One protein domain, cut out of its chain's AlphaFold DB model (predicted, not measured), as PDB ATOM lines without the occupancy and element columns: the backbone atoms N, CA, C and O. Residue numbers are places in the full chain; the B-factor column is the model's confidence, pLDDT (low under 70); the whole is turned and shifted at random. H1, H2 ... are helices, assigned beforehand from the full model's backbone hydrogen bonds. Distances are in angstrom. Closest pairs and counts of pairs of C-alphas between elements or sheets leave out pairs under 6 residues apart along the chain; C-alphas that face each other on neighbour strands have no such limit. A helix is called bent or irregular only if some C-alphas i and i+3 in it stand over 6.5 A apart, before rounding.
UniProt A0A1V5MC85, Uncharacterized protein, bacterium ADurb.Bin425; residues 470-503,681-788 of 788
ATOM      1  N   ARG A 470       5.214  -8.709 -22.545       82.56
ATOM      2  CA  ARG A 470       5.556  -9.189 -21.196       82.56
ATOM      3  C   ARG A 470       6.164  -8.096 -20.308       82.56
ATOM      4  O   ARG A 470       5.754  -7.986 -19.161       82.56
ATOM      5  N   MET A 471       7.067  -7.265 -20.837       83.12
ATOM      6  CA  MET A 471       7.693  -6.174 -20.077       83.12
ATOM      7  C   MET A 471       6.676  -5.080 -19.726       83.12
ATOM      8  O   MET A 471       6.655  -4.604 -18.597       83.12
ATOM      9  N   LEU A 472       5.773  -4.740 -20.656       82.50
ATOM     10  CA  LEU A 472       4.659  -3.816 -20.388       82.50
ATOM     11  C   LEU A 472       3.708  -4.347 -19.306       82.50
ATOM     12  O   LEU A 472       3.272  -3.587 -18.444       82.50
ATOM     13  N   LEU A 473       3.390  -5.646 -19.340       86.62
ATOM     14  CA  LEU A 473       2.542  -6.300 -18.341       86.62
ATOM     15  C   LEU A 473       3.201  -6.316 -16.952       86.62
ATOM     16  O   LEU A 473       2.538  -6.039 -15.954       86.62
ATOM     17  N   GLU A 474       4.500  -6.608 -16.891       88.06
ATOM     18  CA  GLU A 474       5.288  -6.622 -15.655       88.06
ATOM     19  C   GLU A 474       5.419  -5.217 -15.047       88.06
ATOM     20  O   GLU A 474       5.132  -5.027 -13.865       88.06
ATOM     21  N   GLN A 475       5.731  -4.207 -15.865       85.06
ATOM     22  CA  GLN A 475       5.782  -2.809 -15.436       85.06
ATOM     23  C   GLN A 475       4.407  -2.313 -14.949       85.06
ATOM     24  O   GLN A 475       4.315  -1.675 -13.901       85.06
ATOM     25  N   ALA A 476       3.318  -2.660 -15.645       85.00
ATOM     26  CA  ALA A 476       1.956  -2.333 -15.215       85.00
ATOM     27  C   ALA A 476       1.569  -3.018 -13.889       85.00
ATOM     28  O   ALA A 476       0.885  -2.414 -13.060       85.00
ATOM     29  N   ALA A 477       2.031  -4.251 -13.650       86.38
ATOM     30  CA  ALA A 477       1.816  -4.954 -12.387       86.38
ATOM     31  C   ALA A 477       2.585  -4.299 -11.222       86.38
ATOM     32  O   ALA A 477       2.009  -4.102 -10.150       86.38
ATOM     33  N   GLN A 478       3.842  -3.894 -11.441       86.12
ATOM     34  CA  GLN A 478       4.647  -3.165 -10.450       86.12
ATOM     35  C   GLN A 478       4.005  -1.816 -10.076       86.12
ATOM     36  O   GLN A 478       3.838  -1.523  -8.890       86.12
ATOM     37  N   LEU A 479       3.562  -1.030 -11.069       81.44
ATOM     38  CA  LEU A 479       2.825   0.227 -10.856       81.44
ATOM     39  C   LEU A 479       1.558   0.018 -10.014       81.44
ATOM     40  O   LEU A 479       1.306   0.768  -9.067       81.44
ATOM     41  N   ASN A 480       0.776  -1.020 -10.320       84.50
ATOM     42  CA  ASN A 480      -0.449  -1.321  -9.580       84.50
ATOM     43  C   ASN A 480      -0.164  -1.755  -8.130       84.50
ATOM     44  O   ASN A 480      -0.913  -1.366  -7.236       84.50
ATOM     45  N   SER A 481       0.928  -2.486  -7.875       86.38
ATOM     46  CA  SER A 481       1.347  -2.862  -6.515       86.38
ATOM     47  C   SER A 481       1.714  -1.637  -5.667       86.38
ATOM     48  O   SER A 481       1.192  -1.470  -4.566       86.38
ATOM     49  N   MET A 482       2.535  -0.723  -6.202       83.62
ATOM     50  CA  MET A 482       2.920   0.515  -5.502       83.62
ATOM     51  C   MET A 482       1.714   1.425  -5.221       83.62
ATOM     52  O   MET A 482       1.634   2.049  -4.161       83.62
ATOM     53  N   ARG A 483       0.733   1.466  -6.134       84.06
ATOM     54  CA  ARG A 483      -0.536   2.184  -5.927       84.06
ATOM     55  C   ARG A 483      -1.421   1.544  -4.854       84.06
ATOM     56  O   ARG A 483      -2.059   2.294  -4.123       84.06
ATOM     57  N   MET A 484      -1.456   0.214  -4.709       87.31
ATOM     58  CA  MET A 484      -2.208  -0.450  -3.627       87.31
ATOM     59  C   MET A 484      -1.680  -0.065  -2.239       87.31
ATOM     60  O   MET A 484      -2.464   0.336  -1.381       87.31
ATOM     61  N   GLU A 485      -0.364  -0.145  -2.019       84.06
ATOM     62  CA  GLU A 485       0.257   0.192  -0.725       84.06
ATOM     63  C   GLU A 485       0.075   1.673  -0.380       84.06
ATOM     64  O   GLU A 485      -0.315   2.039   0.734       84.06
ATOM     65  N   SER A 486       0.295   2.535  -1.373       84.12
ATOM     66  CA  SER A 486       0.200   3.981  -1.207       84.12
ATOM     67  C   SER A 486      -1.258   4.412  -0.970       84.12
ATOM     68  O   SER A 486      -1.523   5.252  -0.103       84.12
ATOM     69  N   PHE A 487      -2.228   3.798  -1.665       87.12
ATOM     70  CA  PHE A 487      -3.658   4.017  -1.425       87.12
ATOM     71  C   PHE A 487      -4.110   3.498  -0.057       87.12
ATOM     72  O   PHE A 487      -4.911   4.164   0.592       87.12
ATOM     73  N   ASP A 488      -3.599   2.362   0.424       86.94
ATOM     74  CA  ASP A 488      -3.899   1.865   1.773       86.94
ATOM     75  C   ASP A 488      -3.438   2.854   2.860       86.94
ATOM     76  O   ASP A 488      -4.202   3.163   3.781       86.94
ATOM     77  N   HIS A 489      -2.244   3.442   2.711       83.88
ATOM     78  CA  HIS A 489      -1.781   4.520   3.587       83.88
ATOM     79  C   HIS A 489      -2.687   5.762   3.499       83.88
ATOM     80  O   HIS A 489      -3.177   6.243   4.523       83.88
ATOM     81  N   PHE A 490      -2.980   6.243   2.283       83.62
ATOM     82  CA  PHE A 490      -3.892   7.372   2.042       83.62
ATOM     83  C   PHE A 490      -5.297   7.135   2.613       83.62
ATOM     84  O   PHE A 490      -5.897   8.057   3.170       83.62
ATOM     85  N   PHE A 491      -5.822   5.909   2.515       85.12
ATOM     86  CA  PHE A 491      -7.123   5.491   3.037       85.12
ATOM     87  C   PHE A 491      -7.141   5.470   4.572       85.12
ATOM     88  O   PHE A 491      -8.116   5.918   5.184       85.12
ATOM     89  N   LYS A 492      -6.048   5.040   5.209       82.00
ATOM     90  CA  LYS A 492      -5.894   5.060   6.672       82.00
ATOM     91  C   LYS A 492      -5.682   6.469   7.233       82.00
ATOM     92  O   LYS A 492      -6.175   6.758   8.321       82.00
ATOM     93  N   SER A 493      -5.035   7.376   6.497       75.12
ATOM     94  CA  SER A 493      -4.792   8.764   6.922       75.12
ATOM     95  C   SER A 493      -6.033   9.671   6.793       75.12
ATOM     96  O   SER A 493      -5.990  10.713   6.139       75.12
ATOM     97  N   GLU A 494      -7.167   9.278   7.383       62.81
ATOM     98  CA  GLU A 494      -8.442   9.998   7.227       62.81
ATOM     99  C   GLU A 494      -8.412  11.428   7.776       62.81
ATOM    100  O   GLU A 494      -8.939  12.333   7.132       62.81
ATOM    101  N   THR A 495      -7.763  11.661   8.920       52.97
ATOM    102  CA  THR A 495      -7.553  13.018   9.449       52.97
ATOM    103  C   THR A 495      -6.870  13.908   8.418       52.97
ATOM    104  O   THR A 495      -7.391  14.973   8.111       52.97
ATOM    105  N   LEU A 496      -5.790  13.430   7.792       55.78
ATOM    106  CA  LEU A 496      -5.039  14.180   6.783       55.78
ATOM    107  C   LEU A 496      -5.886  14.527   5.546       55.78
ATOM    108  O   LEU A 496      -5.765  15.634   5.026       55.78
ATOM    109  N   ARG A 497      -6.766  13.619   5.091       63.06
ATOM    110  CA  ARG A 497      -7.716  13.916   3.999       63.06
ATOM    111  C   ARG A 497      -8.717  14.988   4.423       63.06
ATOM    112  O   ARG A 497      -8.889  15.980   3.727       63.06
ATOM    113  N   ASN A 498      -9.340  14.813   5.587       58.22
ATOM    114  CA  ASN A 498     -10.360  15.734   6.083       58.22
ATOM    115  C   ASN A 498      -9.780  17.137   6.354       58.22
ATOM    116  O   ASN A 498     -10.439  18.129   6.061       58.22
ATOM    117  N   ASP A 499      -8.551  17.235   6.873       56.88
ATOM    118  CA  ASP A 499      -7.877  18.511   7.140       56.88
ATOM    119  C   ASP A 499      -7.405  19.231   5.866       56.88
ATOM    120  O   ASP A 499      -7.461  20.459   5.827       56.88
ATOM    121  N   LYS A 500      -7.013  18.509   4.801       60.72
ATOM    122  CA  LYS A 500      -6.715  19.129   3.494       60.72
ATOM    123  C   LYS A 500      -7.975  19.621   2.756       60.72
ATOM    124  O   LYS A 500      -7.895  20.628   2.060       60.72
ATOM    125  N   ALA A 501      -9.128  18.966   2.922       57.84
ATOM    126  CA  ALA A 501     -10.328  19.210   2.106       57.84
ATOM    127  C   ALA A 501     -11.125  20.498   2.437       57.84
ATOM    128  O   ALA A 501     -12.000  20.904   1.663       57.84
ATOM    129  N   GLY A 502     -10.872  21.123   3.595       58.72
ATOM    130  CA  GLY A 502     -11.718  22.189   4.158       58.72
ATOM    131  C   GLY A 502     -13.015  21.609   4.730       58.72
ATOM    132  O   GLY A 502     -13.984  21.384   4.003       58.72
ATOM    133  N   ARG A 503     -13.008  21.285   6.029       59.50
ATOM    134  CA  ARG A 503     -14.001  20.387   6.642       59.50
ATOM    135  C   ARG A 503     -15.435  20.919   6.665       59.50
ATOM    136  O   ARG A 503     -16.338  20.087   6.694       59.50
ATOM    137  N   TYR A 681     -12.631  20.378  -2.455       82.25
ATOM    138  CA  TYR A 681     -12.807  19.291  -1.481       82.25
ATOM    139  C   TYR A 681     -12.518  17.904  -2.081       82.25
ATOM    140  O   TYR A 681     -12.068  17.002  -1.375       82.25
ATOM    141  N   MET A 682     -12.759  17.729  -3.387       85.38
ATOM    142  CA  MET A 682     -12.482  16.470  -4.083       85.38
ATOM    143  C   MET A 682     -10.999  16.329  -4.454       85.38
ATOM    144  O   MET A 682     -10.486  15.216  -4.483       85.38
ATOM    145  N   ASP A 683     -10.289  17.430  -4.709       86.38
ATOM    146  CA  ASP A 683      -8.865  17.410  -5.065       86.38
ATOM    147  C   ASP A 683      -7.962  17.785  -3.876       86.38
ATOM    148  O   ASP A 683      -7.484  18.916  -3.761       86.38
ATOM    149  N   ASN A 684      -7.690  16.793  -3.024       80.94
ATOM    150  CA  ASN A 684      -6.898  16.877  -1.788       80.94
ATOM    151  C   ASN A 684      -5.376  17.036  -2.000       80.94
ATOM    152  O   ASN A 684      -4.581  16.807  -1.084       80.94
ATOM    153  N   ARG A 685      -4.939  17.418  -3.202       83.12
ATOM    154  CA  ARG A 685      -3.530  17.670  -3.526       83.12
ATOM    155  C   ARG A 685      -3.171  19.137  -3.286       83.12
ATOM    156  O   ARG A 685      -3.866  20.048  -3.726       83.12
ATOM    157  N   THR A 686      -2.040  19.374  -2.638       79.50
ATOM    158  CA  THR A 686      -1.379  20.683  -2.570       79.50
ATOM    159  C   THR A 686      -0.901  21.127  -3.953       79.50
ATOM    160  O   THR A 686      -0.700  20.310  -4.850       79.50
ATOM    161  N   SER A 687      -0.641  22.424  -4.130       78.50
ATOM    162  CA  SER A 687      -0.150  22.982  -5.400       78.50
ATOM    163  C   SER A 687       1.143  22.331  -5.917       78.50
ATOM    164  O   SER A 687       1.360  22.331  -7.124       78.50
ATOM    165  N   ALA A 688       1.971  21.757  -5.034       78.25
ATOM    166  CA  ALA A 688       3.152  20.976  -5.406       78.25
ATOM    167  C   ALA A 688       2.787  19.542  -5.835       78.25
ATOM    168  O   ALA A 688       3.206  19.097  -6.897       78.25
ATOM    169  N   GLU A 689       1.931  18.843  -5.076       80.06
ATOM    170  CA  GLU A 689       1.413  17.510  -5.444       80.06
ATOM    171  C   GLU A 689       0.635  17.536  -6.784       80.06
ATOM    172  O   GLU A 689       0.595  16.531  -7.490       80.06
ATOM    173  N   LYS A 690       0.063  18.685  -7.184       79.25
ATOM    174  CA  LYS A 690      -0.569  18.887  -8.508       79.25
ATOM    175  C   LYS A 690       0.420  19.082  -9.673       79.25
ATOM    176  O   LYS A 690      -0.028  19.084 -10.816       79.25
ATOM    177  N   GLN A 691       1.721  19.252  -9.413       76.69
ATOM    178  CA  GLN A 691       2.778  19.417 -10.431       76.69
ATOM    179  C   GLN A 691       3.631  18.151 -10.642       76.69
ATOM    180  O   GLN A 691       4.484  18.124 -11.528       76.69
ATOM    181  N   ILE A 692       3.425  17.105  -9.836       75.38
ATOM    182  CA  ILE A 692       4.150  15.837  -9.958       75.38
ATOM    183  C   ILE A 692       3.516  15.003 -11.081       75.38
ATOM    184  O   ILE A 692       2.338  14.659 -11.021       75.38
ATOM    185  N   ASN A 693       4.315  14.649 -12.092       60.75
ATOM    186  CA  ASN A 693       3.885  13.837 -13.241       60.75
ATOM    187  C   ASN A 693       4.017  12.314 -13.012       60.75
ATOM    188  O   ASN A 693       3.800  11.538 -13.938       60.75
ATOM    189  N   ASP A 694       4.392  11.873 -11.807       61.84
ATOM    190  CA  ASP A 694       4.514  10.454 -11.450       61.84
ATOM    191  C   ASP A 694       3.160   9.889 -10.955       61.84
ATOM    192  O   ASP A 694       2.695  10.277  -9.875       61.84
ATOM    193  N   PRO A 695       2.526   8.949 -11.687       53.53
ATOM    194  CA  PRO A 695       1.230   8.373 -11.323       53.53
ATOM    195  C   PRO A 695       1.278   7.407 -10.124       53.53
ATOM    196  O   PRO A 695       0.236   6.875  -9.738       53.53
ATOM    197  N   THR A 696       2.451   7.143  -9.538       56.53
ATOM    198  CA  THR A 696       2.593   6.346  -8.307       56.53
ATOM    199  C   THR A 696       2.626   7.191  -7.035       56.53
ATOM    200  O   THR A 696       2.176   6.725  -5.991       56.53
ATOM    201  N   GLN A 697       3.111   8.436  -7.118       55.78
ATOM    202  CA  GLN A 697       3.336   9.300  -5.949       55.78
ATOM    203  C   GLN A 697       2.148  10.218  -5.627       55.78
ATOM    204  O   GLN A 697       2.047  10.742  -4.517       55.78
ATOM    205  N   VAL A 698       1.246  10.437  -6.586       63.62
ATOM    206  CA  VAL A 698       0.181  11.443  -6.486       63.62
ATOM    207  C   VAL A 698      -1.151  10.802  -6.109       63.62
ATOM    208  O   VAL A 698      -1.851  10.244  -6.949       63.62
ATOM    209  N   LEU A 699      -1.523  10.928  -4.834       76.44
ATOM    210  CA  LEU A 699      -2.806  10.468  -4.298       76.44
ATOM    211  C   LEU A 699      -3.670  11.627  -3.801       76.44
ATOM    212  O   LEU A 699      -3.183  12.710  -3.481       76.44
ATOM    213  N   GLY A 700      -4.975  11.373  -3.720       80.12
ATOM    214  CA  GLY A 700      -5.960  12.383  -3.346       80.12
ATOM    215  C   GLY A 700      -6.471  13.213  -4.517       80.12
ATOM    216  O   GLY A 700      -6.972  14.309  -4.280       80.12
ATOM    217  N   THR A 701      -6.394  12.704  -5.753       87.50
ATOM    218  CA  THR A 701      -7.251  13.239  -6.818       87.50
ATOM    219  C   THR A 701      -8.725  12.922  -6.495       87.50
ATOM    220  O   THR A 701      -8.998  12.021  -5.687       87.50
ATOM    221  N   PRO A 702      -9.689  13.595  -7.148       90.06
ATOM    222  CA  PRO A 702     -11.119  13.304  -7.020       90.06
ATOM    223  C   PRO A 702     -11.475  11.818  -7.139       90.06
ATOM    224  O   PRO A 702     -12.309  11.324  -6.381       90.06
ATOM    225  N   ARG A 703     -10.776  11.068  -8.002       91.62
ATOM    226  CA  ARG A 703     -10.970   9.623  -8.163       91.62
ATOM    227  C   ARG A 703     -10.616   8.847  -6.892       91.62
ATOM    228  O   ARG A 703     -11.432   8.051  -6.434       91.62
ATOM    229  N   GLU A 704      -9.453   9.078  -6.283       89.31
ATOM    230  CA  GLU A 704      -9.057   8.354  -5.063       89.31
ATOM    231  C   GLU A 704      -9.869   8.798  -3.844       89.31
ATOM    232  O   GLU A 704     -10.151   7.978  -2.969       89.31
ATOM    233  N   VAL A 705     -10.300  10.064  -3.796       89.69
ATOM    234  CA  VAL A 705     -11.223  10.560  -2.764       89.69
ATOM    235  C   VAL A 705     -12.579   9.858  -2.872       89.69
ATOM    236  O   VAL A 705     -13.078   9.359  -1.860       89.69
ATOM    237  N   THR A 706     -13.132   9.710  -4.081       93.00
ATOM    238  CA  THR A 706     -14.345   8.910  -4.312       93.00
ATOM    239  C   THR A 706     -14.136   7.436  -3.953       93.00
ATOM    240  O   THR A 706     -14.941   6.889  -3.200       93.00
ATOM    241  N   ILE A 707     -13.056   6.783  -4.406       93.75
ATOM    242  CA  ILE A 707     -12.772   5.372  -4.070       93.75
ATOM    243  C   ILE A 707     -12.702   5.185  -2.546       93.75
ATOM    244  O   ILE A 707     -13.318   4.264  -2.006       93.75
ATOM    245  N   ALA A 708     -12.021   6.084  -1.827       91.56
ATOM    246  CA  ALA A 708     -11.954   6.045  -0.369       91.56
ATOM    247  C   ALA A 708     -13.326   6.267   0.296       91.56
ATOM    248  O   ALA A 708     -13.642   5.589   1.276       91.56
ATOM    249  N   ALA A 709     -14.169   7.160  -0.232       91.81
ATOM    250  CA  ALA A 709     -15.525   7.371   0.273       91.81
ATOM    251  C   ALA A 709     -16.425   6.133   0.083       91.81
ATOM    252  O   ALA A 709     -17.160   5.771   1.005       91.81
ATOM    253  N   ILE A 710     -16.330   5.458  -1.069       95.44
ATOM    254  CA  ILE A 710     -17.090   4.237  -1.383       95.44
ATOM    255  C   ILE A 710     -16.649   3.083  -0.472       95.44
ATOM    256  O   ILE A 710     -17.476   2.501   0.231       95.44
ATOM    257  N   VAL A 711     -15.344   2.792  -0.407       94.31
ATOM    258  CA  VAL A 711     -14.795   1.703   0.424       94.31
ATOM    259  C   VAL A 711     -15.119   1.906   1.911       94.31
ATOM    260  O   VAL A 711     -15.488   0.956   2.603       94.31
ATOM    261  N   LYS A 712     -15.061   3.148   2.412       91.75
ATOM    262  CA  LYS A 712     -15.444   3.475   3.794       91.75
ATOM    263  C   LYS A 712     -16.934   3.229   4.064       91.75
ATOM    264  O   LYS A 712     -17.287   2.719   5.130       91.75
ATOM    265  N   ALA A 713     -17.806   3.529   3.105       92.44
ATOM    266  CA  ALA A 713     -19.234   3.256   3.230       92.44
ATOM    267  C   ALA A 713     -19.533   1.747   3.244       92.44
ATOM    268  O   ALA A 713     -20.322   1.294   4.071       92.44
ATOM    269  N   MET A 714     -18.843   0.958   2.412       93.31
ATOM    270  CA  MET A 714     -18.914  -0.512   2.419       93.31
ATOM    271  C   MET A 714     -18.471  -1.114   3.764       93.31
ATOM    272  O   MET A 714     -19.095  -2.058   4.258       93.31
ATOM    273  N   GLN A 715     -17.434  -0.538   4.386       90.38
ATOM    274  CA  GLN A 715     -16.980  -0.900   5.734       90.38
ATOM    275  C   GLN A 715     -18.004  -0.547   6.810       90.38
ATOM    276  O   GLN A 715     -18.309  -1.394   7.643       90.38
ATOM    277  N   ARG A 716     -18.583   0.659   6.790       88.31
ATOM    278  CA  ARG A 716     -19.636   1.025   7.750       88.31
ATOM    279  C   ARG A 716     -20.857   0.118   7.626       88.31
ATOM    280  O   ARG A 716     -21.312  -0.401   8.636       88.31
ATOM    281  N   ASP A 717     -21.323  -0.143   6.411       87.50
ATOM    282  CA  ASP A 717     -22.424  -1.076   6.130       87.50
ATOM    283  C   ASP A 717     -22.151  -2.503   6.654       87.50
ATOM    284  O   ASP A 717     -23.060  -3.159   7.153       87.50
ATOM    285  N   SER A 718     -20.888  -2.949   6.629       83.69
ATOM    286  CA  SER A 718     -20.466  -4.267   7.141       83.69
ATOM    287  C   SER A 718     -20.227  -4.327   8.658       83.69
ATOM    288  O   SER A 718     -20.180  -5.423   9.212       83.69
ATOM    289  N   ASN A 719     -20.057  -3.187   9.337       74.50
ATOM    290  CA  ASN A 719     -19.567  -3.126  10.723       74.50
ATOM    291  C   ASN A 719     -20.662  -2.940  11.797       74.50
ATOM    292  O   ASN A 719     -20.337  -2.876  12.984       74.50
ATOM    293  N   HIS A 720     -21.945  -2.815  11.434       59.28
ATOM    294  CA  HIS A 720     -23.011  -2.557  12.412       59.28
ATOM    295  C   HIS A 720     -23.615  -3.837  13.011       59.28
ATOM    296  O   HIS A 720     -24.282  -4.614  12.337       59.28
ATOM    297  N   PHE A 721     -23.476  -3.988  14.332       51.91
ATOM    298  CA  PHE A 721     -23.948  -5.131  15.134       51.91
ATOM    299  C   PHE A 721     -25.470  -5.406  15.113       51.91
ATOM    300  O   PHE A 721     -25.912  -6.375  15.725       51.91
ATOM    301  N   SER A 722     -26.279  -4.568  14.459       44.81
ATOM    302  CA  SER A 722     -27.751  -4.627  14.483       44.81
ATOM    303  C   SER A 722     -28.427  -4.724  13.109       44.81
ATOM    304  O   SER A 722     -29.637  -4.933  13.057       44.81
ATOM    305  N   VAL A 723     -27.686  -4.595  12.001       60.38
ATOM    306  CA  VAL A 723     -28.240  -4.612  10.635       60.38
ATOM    307  C   VAL A 723     -27.341  -5.478   9.754       60.38
ATOM    308  O   VAL A 723     -26.125  -5.323   9.772       60.38
ATOM    309  N   LYS A 724     -27.921  -6.409   8.984       71.50
ATOM    310  CA  LYS A 724     -27.152  -7.173   7.987       71.50
ATOM    311  C   LYS A 724     -26.700  -6.224   6.861       71.50
ATOM    312  O   LYS A 724     -27.538  -5.440   6.418       71.50
ATOM    313  N   PRO A 725     -25.453  -6.318   6.359       82.56
ATOM    314  CA  PRO A 725     -24.997  -5.499   5.236       82.56
ATOM    315  C   PRO A 725     -25.917  -5.655   4.020       82.56
ATOM    316  O   PRO A 725     -26.357  -6.765   3.702       82.56
ATOM    317  N   SER A 726     -26.214  -4.546   3.343       89.56
ATOM    318  CA  SER A 726     -27.139  -4.537   2.207       89.56
ATOM    319  C   SER A 726     -26.433  -5.067   0.961       89.56
ATOM    320  O   SER A 726     -25.550  -4.415   0.410       89.56
ATOM    321  N   ILE A 727     -26.835  -6.250   0.493       91.06
ATOM    322  CA  ILE A 727     -26.219  -6.902  -0.674       91.06
ATOM    323  C   ILE A 727     -26.380  -6.040  -1.936       91.06
ATOM    324  O   ILE A 727     -25.439  -5.911  -2.715       91.06
ATOM    325  N   GLU A 728     -27.523  -5.368  -2.086       93.00
ATOM    326  CA  GLU A 728     -27.785  -4.401  -3.160       93.00
ATOM    327  C   GLU A 728     -26.809  -3.217  -3.116       93.00
ATOM    328  O   GLU A 728     -26.208  -2.873  -4.136       93.00
ATOM    329  N   PHE A 729     -26.592  -2.629  -1.931       94.88
ATOM    330  CA  PHE A 729     -25.633  -1.539  -1.755       94.88
ATOM    331  C   PHE A 729     -24.194  -1.996  -2.016       94.88
ATOM    332  O   PHE A 729     -23.463  -1.330  -2.748       94.88
ATOM    333  N   GLN A 730     -23.782  -3.131  -1.442       94.88
ATOM    334  CA  GLN A 730     -22.430  -3.669  -1.613       94.88
ATOM    335  C   GLN A 730     -22.147  -3.988  -3.084       94.88
ATOM    336  O   GLN A 730     -21.067  -3.674  -3.580       94.88
ATOM    337  N   LYS A 731     -23.130  -4.538  -3.809       96.19
ATOM    338  CA  LYS A 731     -23.032  -4.762  -5.252       96.19
ATOM    339  C   LYS A 731     -22.883  -3.445  -6.019       96.19
ATOM    340  O   LYS A 731     -21.904  -3.298  -6.738       96.19
ATOM    341  N   ALA A 732     -23.765  -2.466  -5.805       97.50
ATOM    342  CA  ALA A 732     -23.682  -1.169  -6.484       97.50
ATOM    343  C   ALA A 732     -22.357  -0.425  -6.196       97.50
ATOM    344  O   ALA A 732     -21.813   0.270  -7.062       97.50
ATOM    345  N   ALA A 733     -21.811  -0.582  -4.986       97.56
ATOM    346  CA  ALA A 733     -20.508  -0.045  -4.605       97.56
ATOM    347  C   ALA A 733     -19.359  -0.747  -5.347       97.56
ATOM    348  O   ALA A 733     -18.446  -0.080  -5.830       97.56
ATOM    349  N   LEU A 734     -19.425  -2.071  -5.514       97.81
ATOM    350  CA  LEU A 734     -18.471  -2.840  -6.319       97.81
ATOM    351  C   LEU A 734     -18.573  -2.532  -7.823       97.81
ATOM    352  O   LEU A 734     -17.536  -2.389  -8.468       97.81
ATOM    353  N   ASP A 735     -19.783  -2.354  -8.360       97.94
ATOM    354  CA  ASP A 735     -20.024  -1.867  -9.728       97.94
ATOM    355  C   ASP A 735     -19.378  -0.484  -9.937       97.94
ATOM    356  O   ASP A 735     -18.678  -0.253 -10.925       97.94
ATOM    357  N   SER A 736     -19.520   0.419  -8.959       97.69
ATOM    358  CA  SER A 736     -18.872   1.740  -8.979       97.69
ATOM    359  C   SER A 736     -17.341   1.637  -8.937       97.69
ATOM    360  O   SER A 736     -16.656   2.294  -9.718       97.69
ATOM    361  N   LEU A 737     -16.778   0.778  -8.078       97.44
ATOM    362  CA  LEU A 737     -15.329   0.540  -8.014       97.44
ATOM    363  C   LEU A 737     -14.778  -0.099  -9.302       97.44
ATOM    364  O   LEU A 737     -13.647   0.197  -9.692       97.44
ATOM    365  N   LEU A 738     -15.571  -0.922  -9.992       96.88
ATOM    366  CA  LEU A 738     -15.232  -1.469 -11.307       96.88
ATOM    367  C   LEU A 738     -15.256  -0.392 -12.398       96.88
ATOM    368  O   LEU A 738     -14.308  -0.312 -13.178       96.88
ATOM    369  N   MET A 739     -16.260   0.491 -12.402       95.44
ATOM    370  CA  MET A 739     -16.323   1.632 -13.326       95.44
ATOM    371  C   MET A 739     -15.128   2.587 -13.151       95.44
ATOM    372  O   MET A 739     -14.580   3.085 -14.131       95.44
ATOM    373  N   LEU A 740     -14.678   2.789 -11.908       94.12
ATOM    374  CA  LEU A 740     -13.492   3.586 -11.565       94.12
ATOM    375  C   LEU A 740     -12.160   2.828 -11.733       94.12
ATOM    376  O   LEU A 740     -11.097   3.391 -11.445       94.12
ATOM    377  N   LYS A 741     -12.202   1.558 -12.168       93.62
ATOM    378  CA  LYS A 741     -11.048   0.646 -12.304       93.62
ATOM    379  C   LYS A 741     -10.163   0.641 -11.050       93.62
ATOM    380  O   LYS A 741      -8.939   0.739 -11.133       93.62
ATOM    381  N   ALA A 742     -10.797   0.603  -9.879       93.12
ATOM    382  CA  ALA A 742     -10.202   0.872  -8.571       93.12
ATOM    383  C   ALA A 742      -9.301  -0.265  -8.042       93.12
ATOM    384  O   ALA A 742      -9.512  -0.764  -6.933       93.12
ATOM    385  N   GLY A 743      -8.314  -0.714  -8.826       90.62
ATOM    386  CA  GLY A 743      -7.399  -1.807  -8.470       90.62
ATOM    387  C   GLY A 743      -6.676  -1.578  -7.143       90.62
ATOM    388  O   GLY A 743      -6.472  -2.521  -6.381       90.62
ATOM    389  N   GLU A 744      -6.393  -0.321  -6.801       89.44
ATOM    390  CA  GLU A 744      -5.791   0.055  -5.520       89.44
ATOM    391  C   GLU A 744      -6.659  -0.292  -4.290       89.44
ATOM    392  O   GLU A 744      -6.134  -0.488  -3.196       89.44
ATOM    393  N   SER A 745      -7.978  -0.455  -4.458       93.00
ATOM    394  CA  SER A 745      -8.895  -0.831  -3.370       93.00
ATOM    395  C   SER A 745      -8.803  -2.307  -2.953       93.00
ATOM    396  O   SER A 745      -9.373  -2.690  -1.927       93.00
ATOM    397  N   ALA A 746      -8.076  -3.149  -3.704       92.19
ATOM    398  CA  ALA A 746      -8.072  -4.603  -3.537       92.19
ATOM    399  C   ALA A 746      -7.734  -5.070  -2.108       92.19
ATOM    400  O   ALA A 746      -8.371  -5.997  -1.607       92.19
ATOM    401  N   MET A 747      -6.794  -4.416  -1.416       90.88
ATOM    402  CA  MET A 747      -6.441  -4.754  -0.028       90.88
ATOM    403  C   MET A 747      -7.614  -4.532   0.942       90.88
ATOM    404  O   MET A 747      -7.867  -5.355   1.823       90.88
ATOM    405  N   GLN A 748      -8.375  -3.454   0.749       92.50
ATOM    406  CA  GLN A 748      -9.537  -3.113   1.572       92.50
ATOM    407  C   GLN A 748     -10.725  -4.045   1.273       92.50
ATOM    408  O   GLN A 748     -11.378  -4.530   2.199       92.50
ATOM    409  N   LEU A 749     -10.948  -4.389  -0.003       94.06
ATOM    410  CA  LEU A 749     -11.946  -5.387  -0.412       94.06
ATOM    411  C   LEU A 749     -11.618  -6.794   0.122       94.06
ATOM    412  O   LEU A 749     -12.514  -7.512   0.562       94.06
ATOM    413  N   GLN A 750     -10.340  -7.187   0.162       93.69
ATOM    414  CA  GLN A 750      -9.922  -8.446   0.792       93.69
ATOM    415  C   GLN A 750     -10.183  -8.469   2.304       93.69
ATOM    416  O   GLN A 750     -10.479  -9.534   2.845       93.69
ATOM    417  N   MET A 751     -10.078  -7.333   3.001       91.12
ATOM    418  CA  MET A 751     -10.430  -7.258   4.423       91.12
ATOM    419  C   MET A 751     -11.944  -7.387   4.635       91.12
ATOM    420  O   MET A 751     -12.351  -8.167   5.492       91.12
ATOM    421  N   LEU A 752     -12.769  -6.742   3.800       91.06
ATOM    422  CA  LEU A 752     -14.231  -6.921   3.794       91.06
ATOM    423  C   LEU A 752     -14.649  -8.377   3.522       91.06
ATOM    424  O   LEU A 752     -15.534  -8.910   4.192       91.06
ATOM    425  N   ALA A 753     -13.977  -9.052   2.585       91.62
ATOM    426  CA  ALA A 753     -14.202 -10.470   2.310       91.62
ATOM    427  C   ALA A 753     -13.800 -11.385   3.479       91.62
ATOM    428  O   ALA A 753     -14.404 -12.436   3.670       91.62
ATOM    429  N   LYS A 754     -12.801 -10.998   4.281       90.31
ATOM    430  CA  LYS A 754     -12.376 -11.755   5.469       90.31
ATOM    431  C   LYS A 754     -13.261 -11.491   6.692       90.31
ATOM    432  O   LYS A 754     -13.387 -12.387   7.521       90.31
ATOM    433  N   SER A 755     -13.866 -10.307   6.815       87.19
ATOM    434  CA  SER A 755     -14.723  -9.950   7.955       87.19
ATOM    435  C   SER A 755     -16.200 -10.315   7.777       87.19
ATOM    436  O   SER A 755     -16.879 -10.560   8.773       87.19
ATOM    437  N   THR A 756     -16.723 -10.368   6.544       85.75
ATOM    438  CA  THR A 756     -18.158 -10.616   6.333       85.75
ATOM    439  C   THR A 756     -18.571 -12.059   6.625       85.75
ATOM    440  O   THR A 756     -18.033 -13.032   6.090       85.75
ATOM    441  N   THR A 757     -19.604 -12.212   7.454       83.75
ATOM    442  CA  THR A 757     -20.207 -13.513   7.767       83.75
ATOM    443  C   THR A 757     -21.040 -14.063   6.609       83.75
ATOM    444  O   THR A 757     -21.184 -15.280   6.501       83.75
ATOM    445  N   SER A 758     -21.523 -13.220   5.690       88.12
ATOM    446  CA  SER A 758     -22.255 -13.668   4.497       88.12
ATOM    447  C   SER A 758     -21.334 -14.420   3.528       88.12
ATOM    448  O   SER A 758     -20.243 -13.951   3.202       88.12
ATOM    449  N   GLN A 759     -21.769 -15.596   3.066       89.44
ATOM    450  CA  GLN A 759     -21.079 -16.343   2.010       89.44
ATOM    451  C   GLN A 759     -21.255 -15.662   0.646       89.44
ATOM    452  O   GLN A 759     -20.280 -15.488  -0.075       89.44
ATOM    453  N   GLU A 760     -22.468 -15.199   0.338       91.62
ATOM    454  CA  GLU A 760     -22.798 -14.506  -0.913       91.62
ATOM    455  C   GLU A 760     -21.931 -13.253  -1.112       91.62
ATOM    456  O   GLU A 760     -21.341 -13.070  -2.174       91.62
ATOM    457  N   LEU A 761     -21.745 -12.439  -0.063       91.31
ATOM    458  CA  LEU A 761     -20.834 -11.289  -0.126       91.31
ATOM    459  C   LEU A 761     -19.366 -11.715  -0.263       91.31
ATOM    460  O   LEU A 761     -18.614 -11.068  -0.984       91.31
ATOM    461  N   ARG A 762     -18.943 -12.812   0.382       92.69
ATOM    462  CA  ARG A 762     -17.586 -13.368   0.227       92.69
ATOM    463  C   ARG A 762     -17.294 -13.780  -1.217       92.69
ATOM    464  O   ARG A 762     -16.218 -13.477  -1.734       92.69
ATOM    465  N   GLU A 763     -18.248 -14.430  -1.870       93.88
ATOM    466  CA  GLU A 763     -18.153 -14.823  -3.277       93.88
ATOM    467  C   GLU A 763     -18.194 -13.603  -4.204       93.88
ATOM    468  O   GLU A 763     -17.340 -13.483  -5.084       93.88
ATOM    469  N   LEU A 764     -19.095 -12.645  -3.949       94.75
ATOM    470  CA  LEU A 764     -19.196 -11.384  -4.687       94.75
ATOM    471  C   LEU A 764     -17.882 -10.585  -4.628       94.75
ATOM    472  O   LEU A 764     -17.323 -10.242  -5.671       94.75
ATOM    473  N   TYR A 765     -17.317 -10.358  -3.436       95.69
ATOM    474  CA  TYR A 765     -16.020  -9.690  -3.287       95.69
ATOM    475  C   TYR A 765     -14.904 -10.437  -4.039       95.69
ATOM    476  O   TYR A 765     -14.119  -9.812  -4.751       95.69
ATOM    477  N   SER A 766     -14.851 -11.771  -3.941       94.50
ATOM    478  CA  SER A 766     -13.851 -12.608  -4.629       94.50
ATOM    479  C   SER A 766     -13.923 -12.507  -6.161       94.50
ATOM    480  O   SER A 766     -12.891 -12.555  -6.837       94.50
ATOM    481  N   GLN A 767     -15.123 -12.327  -6.722       95.75
ATOM    482  CA  GLN A 767     -15.323 -12.081  -8.152       95.75
ATOM    483  C   GLN A 767     -14.882 -10.663  -8.544       95.75
ATOM    484  O   GLN A 767     -14.051 -10.504  -9.441       95.75
ATOM    485  N   TYR A 768     -15.366  -9.630  -7.847       96.94
ATOM    486  CA  TYR A 768     -15.076  -8.239  -8.214       96.94
ATOM    487  C   TYR A 768     -13.610  -7.850  -8.006       96.94
ATOM    488  O   TYR A 768     -13.071  -7.135  -8.842       96.94
ATOM    489  N   ILE A 769     -12.912  -8.377  -6.992       95.44
ATOM    490  CA  ILE A 769     -11.461  -8.154  -6.823       95.44
ATOM    491  C   ILE A 769     -10.680  -8.568  -8.087       95.44
ATOM    492  O   ILE A 769      -9.736  -7.881  -8.479       95.44
ATOM    493  N   LYS A 770     -11.096  -9.646  -8.769       95.12
ATOM    494  CA  LYS A 770     -10.475 -10.098 -10.026       95.12
ATOM    495  C   LYS A 770     -10.810  -9.165 -11.191       95.12
ATOM    496  O   LYS A 770      -9.899  -8.756 -11.904       95.12
ATOM    497  N   LEU A 771     -12.085  -8.802 -11.356       96.25
ATOM    498  CA  LEU A 771     -12.549  -7.917 -12.435       96.25
ATOM    499  C   LEU A 771     -11.926  -6.515 -12.337       96.25
ATOM    500  O   LEU A 771     -11.373  -6.007 -13.311       96.25
ATOM    501  N   ILE A 772     -11.952  -5.921 -11.141       93.69
ATOM    502  CA  ILE A 772     -11.377  -4.601 -10.851       93.69
ATOM    503  C   ILE A 772      -9.856  -4.628 -11.078       93.69
ATOM    504  O   ILE A 772      -9.311  -3.723 -11.711       93.69
ATOM    505  N   GLY A 773      -9.170  -5.687 -10.628       91.62
ATOM    506  CA  GLY A 773      -7.735  -5.874 -10.859       91.62
ATOM    507  C   GLY A 773      -7.369  -6.002 -12.343       91.62
ATOM    508  O   GLY A 773      -6.408  -5.377 -12.789       91.62
ATOM    509  N   GLN A 774      -8.153  -6.750 -13.127       93.00
ATOM    510  CA  GLN A 774      -7.961  -6.886 -14.576       93.00
ATOM    511  C   GLN A 774      -8.169  -5.556 -15.315       93.00
ATOM    512  O   GLN A 774      -7.306  -5.163 -16.101       93.00
ATOM    513  N   ALA A 775      -9.257  -4.836 -15.027       91.31
ATOM    514  CA  ALA A 775      -9.550  -3.544 -15.651       91.31
ATOM    515  C   ALA A 775      -8.490  -2.476 -15.310       91.31
ATOM    516  O   ALA A 775      -8.069  -1.707 -16.175       91.31
ATOM    517  N   SER A 776      -8.006  -2.467 -14.064       88.81
ATOM    518  CA  SER A 776      -6.916  -1.595 -13.612       88.81
ATOM    519  C   SER A 776      -5.578  -1.926 -14.291       88.81
ATOM    520  O   SER A 776      -4.838  -1.027 -14.686       88.81
ATOM    521  N   LEU A 777      -5.262  -3.212 -14.486       88.56
ATOM    522  CA  LEU A 777      -4.039  -3.643 -15.175       88.56
ATOM    523  C   LEU A 777      -4.061  -3.297 -16.672       88.56
ATOM    524  O   LEU A 777      -3.041  -2.877 -17.219       88.56
ATOM    525  N   GLN A 778      -5.221  -3.417 -17.325       88.81
ATOM    526  CA  GLN A 778      -5.417  -2.984 -18.712       88.81
ATOM    527  C   GLN A 778      -5.186  -1.476 -18.877       88.81
ATOM    528  O   GLN A 778      -4.440  -1.074 -19.767       88.81
ATOM    529  N   GLU A 779      -5.737  -0.648 -17.986       86.56
ATOM    530  CA  GLU A 779      -5.519   0.803 -18.011       86.56
ATOM    531  C   GLU A 779      -4.051   1.192 -17.779       86.56
ATOM    532  O   GLU A 779      -3.522   2.039 -18.499       86.56
ATOM    533  N   SER A 780      -3.360   0.550 -16.833       84.44
ATOM    534  CA  SER A 780      -1.929   0.802 -16.611       84.44
ATOM    535  C   SER A 780      -1.075   0.426 -17.830       84.44
ATOM    536  O   SER A 780      -0.168   1.176 -18.190       84.44
ATOM    537  N   MET A 781      -1.407  -0.661 -18.539       85.38
ATOM    538  CA  MET A 781      -0.759  -1.003 -19.817       85.38
ATOM    539  C   MET A 781      -1.078  -0.003 -20.941       85.38
ATOM    540  O   MET A 781      -0.184   0.349 -21.709       85.38
ATOM    541  N   GLU A 782      -2.324   0.463 -21.066       85.38
ATOM    542  CA  GLU A 782      -2.693   1.490 -22.052       85.38
ATOM    543  C   GLU A 782      -2.004   2.828 -21.791       85.38
ATOM    544  O   GLU A 782      -1.647   3.525 -22.737       85.38
ATOM    545  N   ASN A 783      -1.827   3.207 -20.526       81.12
ATOM    546  CA  ASN A 783      -1.183   4.465 -20.171       81.12
ATOM    547  C   ASN A 783       0.336   4.397 -20.363       81.12
ATOM    548  O   ASN A 783       0.901   5.360 -20.878       81.12
ATOM    549  N   LEU A 784       0.986   3.261 -20.075       81.19
ATOM    550  CA  LEU A 784       2.390   3.034 -20.447       81.19
ATOM    551  C   LEU A 784       2.605   3.165 -21.964       81.19
ATOM    552  O   LEU A 784       3.486   3.905 -22.389       81.19
ATOM    553  N   LYS A 785       1.731   2.556 -22.778       83.25
ATOM    554  CA  LYS A 785       1.738   2.660 -24.254       83.25
ATOM    555  C   LYS A 785       1.451   4.063 -24.824       83.25
ATOM    556  O   LYS A 785       1.467   4.217 -26.038       83.25
ATOM    557  N   LYS A 786       1.121   5.051 -23.984       79.75
ATOM    558  CA  LYS A 786       0.937   6.470 -24.367       79.75
ATOM    559  C   LYS A 786       2.082   7.372 -23.884       79.75
ATOM    560  O   LYS A 786       2.097   8.548 -24.233       79.75
ATOM    561  N   HIS A 787       2.969   6.855 -23.030       70.56
ATOM    562  CA  HIS A 787       4.164   7.554 -22.528       70.56
ATOM    563  C   HIS A 787       5.455   7.087 -23.223       70.56
ATOM    564  O   HIS A 787       6.493   7.726 -23.060       70.56
ATOM    565  N   GLN A 788       5.376   5.971 -23.951       67.88
ATOM    566  CA  GLN A 788       6.358   5.478 -24.918       67.88
ATOM    567  C   GLN A 788       5.986   5.990 -26.313       67.88
ATOM    568  O   GLN A 788       6.927   6.327 -27.060       67.88
TER     569      GLN A 788
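AT A GLANCE: This is residues 470 to 503 and 681 to 788 of the 788 residues of an uncharacterized protein of bacterium ADurb.Bin425 (UniProt A0A1V5MC85). Four helices, H3 to H6, stand side by side in an up-and-down bundle, each running against the one before it, and H1 crosses one side of it at a steep slant over H5 and H6. Short H2 follows H1 and touches no helix. The 142 printed residues, with six named helices in the order H1 to H6 and no named strand, are all helix in class. The whole is compact, with a radius of gyration of the C-alphas of 15.8 A, and flat, spanning 50 by 42 by 20 A.

HOW THE PARTS SIT: H6, residues 759 to 784, touches H5, residues 743 to 755, in a helical hairpin at a shallow tilt of 12 degrees; the closest C-alphas, Gly 743 and Gly 773, are 4.7 A apart. H6 touches H4, residues 727 to 739, the same way at 10 degrees, closest at C-alphas Leu 738 and Ile 772, 5.0 A. H3, residues 702 to 719, forms a hairpin with H4, closest at C-alphas Met 714 and Gln 730, 6.2 A, and is apart from H6. H3 touches H5, closest at C-alphas Gln 715 and Leu 752, 6.9 A. H1, residues 470 to 492, touches H5 with residues 480 to 488 alone, at a steep tilt of 59 degrees; C-alphas Met 484 and Glu 744, the closest, are 4.1 A apart. H1 touches H6 with residues 472 to 480 alone, closest at C-alphas Ala 476 and Ser 780, 5.2 A. H2, residues 494 to 500, is close to H1 but not clearly touching, at 7.8 A between C-alphas Phe 490 and Arg 497. Every O i to N i+4 pair is within hydrogen-bond range in H1, H2, H3 and H4, against 7 of 9 in H5 and 21 of 22 in H6.

IN THESE COORDINATES: H1 is 33.3 A long from C-alpha 470 at (5.556, -9.189, -21.196), H3 25.6 A, and H6 37.8 A, ending at C-alpha 784 at (2.390, 3.034, -20.447). H5 is irregular: C-alphas 744 and 747 are 7.3 A apart.

THE WHOLE: The two farthest C-alphas, Ser 722 and Gln 788, are 53.1 A apart. Residues 504 to 680 are not printed, and C-alphas 503 and 681 are 8.3 A apart across the cut. Residues 681 to 701 hold no named element. The pLDDT is under 70 at residues 494 to 503, 693 to 698, 720 to 723 and 788.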